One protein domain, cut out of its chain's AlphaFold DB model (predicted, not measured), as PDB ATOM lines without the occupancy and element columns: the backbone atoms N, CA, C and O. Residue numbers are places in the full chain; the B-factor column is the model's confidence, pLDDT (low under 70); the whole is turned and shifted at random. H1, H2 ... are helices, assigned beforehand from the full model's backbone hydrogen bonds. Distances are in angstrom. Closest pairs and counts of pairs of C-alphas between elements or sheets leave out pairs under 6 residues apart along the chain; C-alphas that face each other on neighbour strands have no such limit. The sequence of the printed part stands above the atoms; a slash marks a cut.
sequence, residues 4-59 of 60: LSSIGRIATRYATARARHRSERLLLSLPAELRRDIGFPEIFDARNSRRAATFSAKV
ATOM      1  N   LEU A   4      37.476 179.956 -38.831       94.38
ATOM      2  CA  LEU A   4      37.071 181.352 -38.673       94.38
ATOM      3  C   LEU A   4      35.716 181.492 -37.962       94.38
ATOM      4  O   LEU A   4      35.589 182.282 -37.027       94.38
ATOM      5  N   SER A   5      34.720 180.679 -38.332       93.19
ATOM      6  CA  SER A   5      33.419 180.672 -37.649       93.19
ATOM      7  C   SER A   5      33.536 180.246 -36.180       93.19
ATOM      8  O   SER A   5      32.830 180.777 -35.321       93.19
ATOM      9  N   SER A   6      34.449 179.320 -35.871       94.38
ATOM     10  CA  SER A   6      34.698 178.872 -34.494       94.38
ATOM     11  C   SER A   6      35.318 179.982 -33.642       94.38
ATOM     12  O   SER A   6      34.855 180.231 -32.528       94.38
ATOM     13  N   ILE A   7      36.298 180.709 -34.191       96.38
ATOM     14  CA  ILE A   7      36.924 181.868 -33.537       96.38
ATOM     15  C   ILE A   7      35.893 182.974 -33.305       96.38
ATOM     16  O   ILE A   7      35.785 183.479 -32.188       96.38
ATOM     17  N   GLY A   8      35.081 183.301 -34.315       96.19
ATOM     18  CA  GLY A   8      34.023 184.307 -34.191       96.19
ATOM     19  C   GLY A   8      33.048 183.992 -33.051       96.19
ATOM     20  O   GLY A   8      32.736 184.855 -32.233       96.19
ATOM     21  N   ARG A   9      32.638 182.724 -32.912       95.19
ATOM     22  CA  ARG A   9      31.765 182.283 -31.812       95.19
ATOM     23  C   ARG A   9      32.412 182.472 -30.436       95.19
ATOM     24  O   ARG A   9      31.725 182.873 -29.495       95.19
ATOM     25  N   ILE A  10      33.706 182.178 -30.304       97.19
ATOM     26  CA  ILE A  10      34.446 182.358 -29.045       97.19
ATOM     27  C   ILE A  10      34.586 183.848 -28.724       97.19
ATOM     28  O   ILE A  10      34.317 184.247 -27.593       97.19
ATOM     29  N   ALA A  11      34.921 184.677 -29.714       97.81
ATOM     30  CA  ALA A  11      35.048 186.120 -29.546       97.81
ATOM     31  C   ALA A  11      33.740 186.755 -29.044       97.81
ATOM     32  O   ALA A  11      33.761 187.512 -28.076       97.81
ATOM     33  N   THR A  12      32.589 186.380 -29.610       97.62
ATOM     34  CA  THR A  12      31.277 186.867 -29.150       97.62
ATOM     35  C   THR A  12      30.971 186.431 -27.714       97.62
ATOM     36  O   THR A  12      30.503 187.228 -26.896       97.62
ATOM     37  N   ARG A  13      31.279 185.178 -27.356       97.38
ATOM     38  CA  ARG A  13      31.124 184.692 -25.972       97.38
ATOM     39  C   ARG A  13      32.013 185.459 -25.000       97.38
ATOM     40  O   ARG A  13      31.557 185.863 -23.937       97.38
ATOM     41  N   TYR A  14      33.258 185.709 -25.382       98.06
ATOM     42  CA  TYR A  14      34.171 186.505 -24.578       98.06
ATOM     43  C   TYR A  14      33.684 187.952 -24.424       98.06
ATOM     44  O   TYR A  14      33.640 188.466 -23.310       98.06
ATOM     45  N   ALA A  15      33.252 188.597 -25.511       97.50
ATOM     46  CA  ALA A  15      32.755 189.970 -25.486       97.50
ATOM     47  C   ALA A  15      31.532 190.123 -24.568       97.50
ATOM     48  O   ALA A  15      31.483 191.045 -23.756       97.50
ATOM     49  N   THR A  16      30.580 189.188 -24.635       98.06
ATOM     50  CA  THR A  16      29.401 189.181 -23.751       98.06
ATOM     51  C   THR A  16      29.767 188.952 -22.286       98.06
ATOM     52  O   THR A  16      29.269 189.667 -21.417       98.06
ATOM     53  N   ALA A  17      30.677 188.018 -21.993       97.50
ATOM     54  CA  ALA A  17      31.178 187.800 -20.636       97.50
ATOM     55  C   ALA A  17      31.903 189.043 -20.091       97.50
ATOM     56  O   ALA A  17      31.653 189.477 -18.966       97.50
ATOM     57  N   ARG A  18      32.749 189.670 -20.915       96.62
ATOM     58  CA  ARG A  18      33.470 190.897 -20.570       96.62
ATOM     59  C   ARG A  18      32.519 192.064 -20.312       96.62
ATOM     60  O   ARG A  18      32.726 192.806 -19.354       96.62
ATOM     61  N   ALA A  19      31.487 192.222 -21.140       97.25
ATOM     62  CA  ALA A  19      30.474 193.258 -20.963       97.25
ATOM     63  C   ALA A  19      29.729 193.083 -19.634       97.25
ATOM     64  O   ALA A  19      29.651 194.035 -18.864       97.25
ATOM     65  N   ARG A  20      29.282 191.859 -19.312       94.50
ATOM     66  CA  ARG A  20      28.640 191.545 -18.021       94.50
ATOM     67  C   ARG A  20      29.536 191.897 -16.842       94.50
ATOM     68  O   ARG A  20      29.113 192.638 -15.962       94.50
ATOM     69  N   HIS A  21      30.790 191.445 -16.872       94.31
ATOM     70  CA  HIS A  21      31.728 191.713 -15.788       94.31
ATOM     71  C   HIS A  21      31.976 193.215 -15.591       94.31
ATOM     72  O   HIS A  21      32.031 193.705 -14.464       94.31
ATOM     73  N   ARG A  22      32.093 193.978 -16.685       95.19
ATOM     74  CA  ARG A  22      32.249 195.435 -16.611       95.19
ATOM     75  C   ARG A  22      31.004 196.104 -16.030       95.19
ATOM     76  O   ARG A  22      31.151 196.963 -15.166       95.19
ATOM     77  N   SER A  23      29.812 195.700 -16.464       92.31
ATOM     78  CA  SER A  23      28.549 196.228 -15.943       92.31
ATOM     79  C   SER A  23      28.380 195.942 -14.455       92.31
ATOM     80  O   SER A  23      28.047 196.851 -13.707       92.31
ATOM     81  N   GLU A  24      28.683 194.726 -13.996       90.69
ATOM     82  CA  GLU A  24      28.653 194.382 -12.568       90.69
ATOM     83  C   GLU A  24      29.570 195.296 -11.751       90.69
ATOM     84  O   GLU A  24      29.157 195.838 -10.728       90.69
ATOM     85  N   ARG A  25      30.806 195.516 -12.217       89.06
ATOM     86  CA  ARG A  25      31.739 196.421 -11.535       89.06
ATOM     87  C   ARG A  25      31.238 197.858 -11.505       89.06
ATOM     88  O   ARG A  25      31.379 198.503 -10.472       89.06
ATOM     89  N   LEU A  26      30.662 198.341 -12.605       90.31
ATOM     90  CA  LEU A  26      30.082 199.681 -12.668       90.31
ATOM     91  C   LEU A  26      28.929 199.815 -11.675       90.31
ATOM     92  O   LEU A  26      28.964 200.716 -10.846       90.31
ATOM     93  N   LEU A  27      27.982 198.876 -11.685       89.06
ATOM     94  CA  LEU A  27      26.824 198.879 -10.791       89.06
ATOM     95  C   LEU A  27      27.231 198.832  -9.315       89.06
ATOM     96  O   LEU A  27      26.650 199.539  -8.504       89.06
ATOM     97  N   LEU A  28      28.258 198.053  -8.964       85.81
ATOM     98  CA  LEU A  28      28.768 197.987  -7.590       85.81
ATOM     99  C   LEU A  28      29.596 199.212  -7.182       85.81
ATOM    100  O   LEU A  28      29.714 199.483  -5.991       85.81
ATOM    101  N   SER A  29      30.176 199.934  -8.144       86.12
ATOM    102  CA  SER A  29      30.901 201.185  -7.885       86.12
ATOM    103  C   SER A  29      29.988 202.398  -7.721       86.12
ATOM    104  O   SER A  29      30.453 203.447  -7.284       86.12
ATOM    105  N   LEU A  30      28.705 202.269  -8.075       88.19
ATOM    106  CA  LEU A  30      27.741 203.341  -7.882       88.19
ATOM    107  C   LEU A  30      27.528 203.613  -6.379       88.19
ATOM    108  O   LEU A  30      27.492 202.667  -5.583       88.19
ATOM    109  N   PRO A  31      27.325 204.885  -5.994       86.56
ATOM    110  CA  PRO A  31      26.871 205.259  -4.659       86.56
ATOM    111  C   PRO A  31      25.591 204.522  -4.244       86.56
ATOM    112  O   PRO A  31      24.744 204.201  -5.080       86.56
ATOM    113  N   ALA A  32      25.430 204.289  -2.939       83.50
ATOM    114  CA  ALA A  32      24.279 203.567  -2.393       83.50
ATOM    115  C   ALA A  32      22.938 204.253  -2.712       83.50
ATOM    116  O   ALA A  32      21.955 203.565  -2.968       83.50
ATOM    117  N   GLU A  33      22.911 205.587  -2.749       86.44
ATOM    118  CA  GLU A  33      21.741 206.393  -3.129       86.44
ATOM    119  C   GLU A  33      21.285 206.065  -4.557       86.44
ATOM    120  O   GLU A  33      20.190 205.546  -4.747       86.44
ATOM    121  N   LEU A  34      22.178 206.205  -5.543       87.75
ATOM    122  CA  LEU A  34      21.871 205.889  -6.944       87.75
ATOM    123  C   LEU A  34      21.485 204.423  -7.156       87.75
ATOM    124  O   LEU A  34      20.683 204.105  -8.029       87.75
ATOM    125  N   ARG A  35      22.054 203.508  -6.368       88.44
ATOM    126  CA  ARG A  35      21.679 202.090  -6.415       88.44
ATOM    127  C   ARG A  35      20.255 201.866  -5.909       88.44
ATOM    128  O   ARG A  35      19.546 201.055  -6.497       88.44
ATOM    129  N   ARG A  36      19.821 202.586  -4.874       86.50
ATOM    130  CA  ARG A  36      18.431 202.540  -4.396       86.50
ATOM    131  C   ARG A  36      17.470 203.119  -5.428       86.50
ATOM    132  O   ARG A  36      16.437 202.506  -5.678       86.50
ATOM    133  N   ASP A  37      17.852 204.208  -6.091       91.44
ATOM    134  CA  ASP A  37      17.013 204.873  -7.097       91.44
ATOM    135  C   ASP A  37      16.701 203.981  -8.308       91.44
ATOM    136  O   ASP A  37      15.605 204.031  -8.861       91.44
ATOM    137  N   ILE A  38      17.637 203.112  -8.705       89.44
ATOM    138  CA  ILE A  38      17.440 202.157  -9.811       89.44
ATOM    139  C   ILE A  38      16.840 200.812  -9.362       89.44
ATOM    140  O   ILE A  38      16.765 199.879 -10.163       89.44
ATOM    141  N   GLY A  39      16.460 200.672  -8.086       88.44
ATOM    142  CA  GLY A  39      15.939 199.422  -7.524       88.44
ATOM    143  C   GLY A  39      16.984 198.303  -7.428       88.44
ATOM    144  O   GLY A  39      16.656 197.123  -7.555       88.44
ATOM    145  N   PHE A  40      18.261 198.649  -7.251       87.69
ATOM    146  CA  PHE A  40      19.339 197.669  -7.183       87.69
ATOM    147  C   PHE A  40      19.246 196.830  -5.894       87.69
ATOM    148  O   PHE A  40      19.080 197.381  -4.807       87.69
ATOM    149  N   PRO A  41      19.413 195.498  -5.968       82.00
ATOM    150  CA  PRO A  41      19.197 194.616  -4.825       82.00
ATOM    151  C   PRO A  41      20.179 194.842  -3.660       82.00
ATOM    152  O   PRO A  41      21.400 194.729  -3.811       82.00
ATOM    153  N   GLU A  42      19.632 195.053  -2.461       78.19
ATOM    154  CA  GLU A  42      20.371 195.371  -1.222       78.19
ATOM    155  C   GLU A  42      21.252 194.218  -0.707       78.19
ATOM    156  O   GLU A  42      22.249 194.427  -0.013       78.19
ATOM    157  N   ILE A  43      20.961 192.975  -1.107       78.88
ATOM    158  CA  ILE A  43      21.798 191.796  -0.809       78.88
ATOM    159  C   ILE A  43      23.258 191.961  -1.270       78.88
ATOM    160  O   ILE A  43      24.158 191.310  -0.726       78.88
ATOM    161  N   PHE A  44      23.512 192.824  -2.258       74.25
ATOM    162  CA  PHE A  44      24.862 193.133  -2.721       74.25
ATOM    163  C   PHE A  44      25.591 194.131  -1.818       74.25
ATOM    164  O   PHE A  44      26.809 194.009  -1.683       74.25
ATOM    165  N   ASP A  45      24.884 195.028  -1.125       72.06
ATOM    166  CA  ASP A  45      25.493 195.939  -0.146       72.06
ATOM    167  C   ASP A  45      26.056 195.169   1.039       72.06
ATOM    168  O   ASP A  45      27.237 195.292   1.349       72.06
ATOM    169  N   ALA A  46      25.277 194.251   1.614       71.38
ATOM    170  CA  ALA A  46      25.744 193.395   2.705       71.38
ATOM    171  C   ALA A  46      26.956 192.521   2.316       71.38
ATOM    172  O   ALA A  46      27.770 192.141   3.161       71.38
ATOM    173  N   ARG A  47      27.097 192.152   1.036       73.50
ATOM    174  CA  ARG A  47      28.273 191.422   0.525       73.50
ATOM    175  C   ARG A  47      29.469 192.347   0.307       73.50
ATOM    176  O   ARG A  47      30.590 191.938   0.607       73.50
ATOM    177  N   ASN A  48      29.245 193.565  -0.182       72.75
ATOM    178  CA  ASN A  48      30.300 194.551  -0.384       72.75
ATOM    179  C   ASN A  48      30.872 195.041   0.951       72.75
ATOM    180  O   ASN A  48      32.086 195.031   1.117       72.75
ATOM    181  N   SER A  49      30.020 195.342   1.935       69.56
ATOM    182  CA  SER A  49      30.440 195.718   3.291       69.56
ATOM    183  C   SER A  49      31.254 194.610   3.958       69.56
ATOM    184  O   SER A  49      32.301 194.877   4.540       69.56
ATOM    185  N   ARG A  50      30.840 193.342   3.803       70.12
ATOM    186  CA  ARG A  50      31.621 192.189   4.283       70.12
ATOM    187  C   ARG A  50      32.973 192.065   3.586       70.12
ATOM    188  O   ARG A  50      33.970 191.835   4.260       70.12
ATOM    189  N   ARG A  51      33.032 192.245   2.260       68.69
ATOM    190  CA  ARG A  51      34.304 192.249   1.523       68.69
ATOM    191  C   ARG A  51      35.210 193.387   1.982       68.69
ATOM    192  O   ARG A  51      36.364 193.123   2.305       68.69
ATOM    193  N   ALA A  52      34.698 194.611   2.071       68.69
ATOM    194  CA  ALA A  52      35.444 195.766   2.561       68.69
ATOM    195  C   ALA A  52      35.994 195.529   3.978       68.69
ATOM    196  O   ALA A  52      37.173 195.774   4.221       68.69
ATOM    197  N   ALA A  53      35.192 194.947   4.878       68.69
ATOM    198  CA  ALA A  53      35.638 194.562   6.216       68.69
ATOM    199  C   ALA A  53      36.750 193.498   6.185       68.69
ATOM    200  O   ALA A  53      37.739 193.642   6.892       68.69
ATOM    201  N   THR A  54      36.651 192.471   5.331       68.06
ATOM    202  CA  THR A  54      37.726 191.467   5.183       68.06
ATOM    203  C   THR A  54      39.003 192.022   4.553       68.06
ATOM    204  O   THR A  54      40.086 191.570   4.908       68.06
ATOM    205  N   PHE A  55      38.906 192.994   3.639       59.94
ATOM    206  CA  PHE A  55      40.082 193.679   3.092       59.94
ATOM    207  C   PHE A  55      40.734 194.585   4.143       59.94
ATOM    208  O   PHE A  55      41.954 194.604   4.228       59.94
ATOM    209  N   SER A  56      39.940 195.262   4.977       57.47
ATOM    210  CA  SER A  56      40.428 196.084   6.093       57.47
ATOM    211  C   SER A  56      41.089 195.241   7.196       57.47
ATOM    212  O   SER A  56      42.191 195.544   7.636       57.47
ATOM    213  N   ALA A  57      40.484 194.108   7.569       60.31
ATOM    214  CA  ALA A  57      41.016 193.197   8.589       60.31
ATOM    215  C   ALA A  57      42.324 192.492   8.187       60.31
ATOM    216  O   ALA A  57      42.998 191.925   9.037       60.31
ATOM    217  N   LYS A  58      42.679 192.500   6.896       58.16
ATOM    218  CA  LYS A  58      43.916 191.901   6.378       58.16
ATOM    219  C   LYS A  58      45.068 192.911   6.250       58.16
ATOM    220  O   LYS A  58      46.156 192.521   5.846       58.16
ATOM    221  N   VAL A  59      44.811 194.192   6.531       54.44
ATOM    222  CA  VAL A  59      45.783 195.301   6.437       54.44
ATOM    223  C   VAL A  59      46.386 195.659   7.810       54.44
ATOM    224  O   VAL A  59      47.200 196.572   7.893       54.44
TER     225      VAL A  59
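What this domain is: This is residues 4 to 59 of the 60 residues of an uncharacterized protein of Mesorhizobium qingshengii (UniProt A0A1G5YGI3). Look first for a large L of helices: the long helix H1 makes one arm and the length of the whole, and the shorter H3 makes the other arm, starting near the far end of H1 and running off about perpendicular to it. The small helix H2 sits by the corner, in the turn of chain that leads from H1 to H3, and the helices have few contacts with one another. The printed part has 56 residues with three named helices, in the order H1, H2, H3, and no named strand; the class is all helix. It is extended, with a radius of gyration of the C-alphas of 16.3 A, and its outline is flat, spanning 48 by 32 by 15 A.

Where its parts are: Find C-alpha 4 at (37.071, 181.352, -38.673); from there H1, residues 4 to 29, runs 37.1 A to C-alpha 29 at (30.901, 201.185, -7.885). After a tight link of 2 residues you come to H2, residues 32 to 37, 8.8 A from first to last C-alpha. A tight link of 5 residues then leads to H3, residues 43 to 57, which runs 21.4 A and ends with C-alpha 57 at (41.016, 193.197, 8.589).

How they stand to each other: Start from H1, which touches no helix. Look near its last residues for H2: the two are close but not clearly touching, and their closest C-alphas, those of Leu 27 and Arg 35, are 7.5 A apart. Their lines stand about perpendicular, at 73 degrees. H1 and H3 are also close but not clearly touching, the closest C-alphas being those of Leu 28 and Phe 44, 7.9 A apart. Their lines stand about perpendicular, at 79 degrees. H2 and H3 are only just apart, with their closest C-alphas at 8.0 A. Residues 4 to 26 of H1 stand free, and so do residues 49 to 59, of which 49 to 57 belong to H3. Along the backbone, each O i to N i+4 pair is within hydrogen-bond range in H1 and H2, and 10 of 11 are in H3.

The domain as a whole: The two C-alphas farthest apart are those of Leu 4 and Ala 57, at 48.9 A. The printed part runs from residue 4 to residue 59 with no cut, and neither of its two links is long. Read the B-factor column for the model's confidence: the mean pLDDT of the printed part is 84.3, with 94 for H1 and 69 for H3, and residue 49 and residues 51 to 59 are under 70.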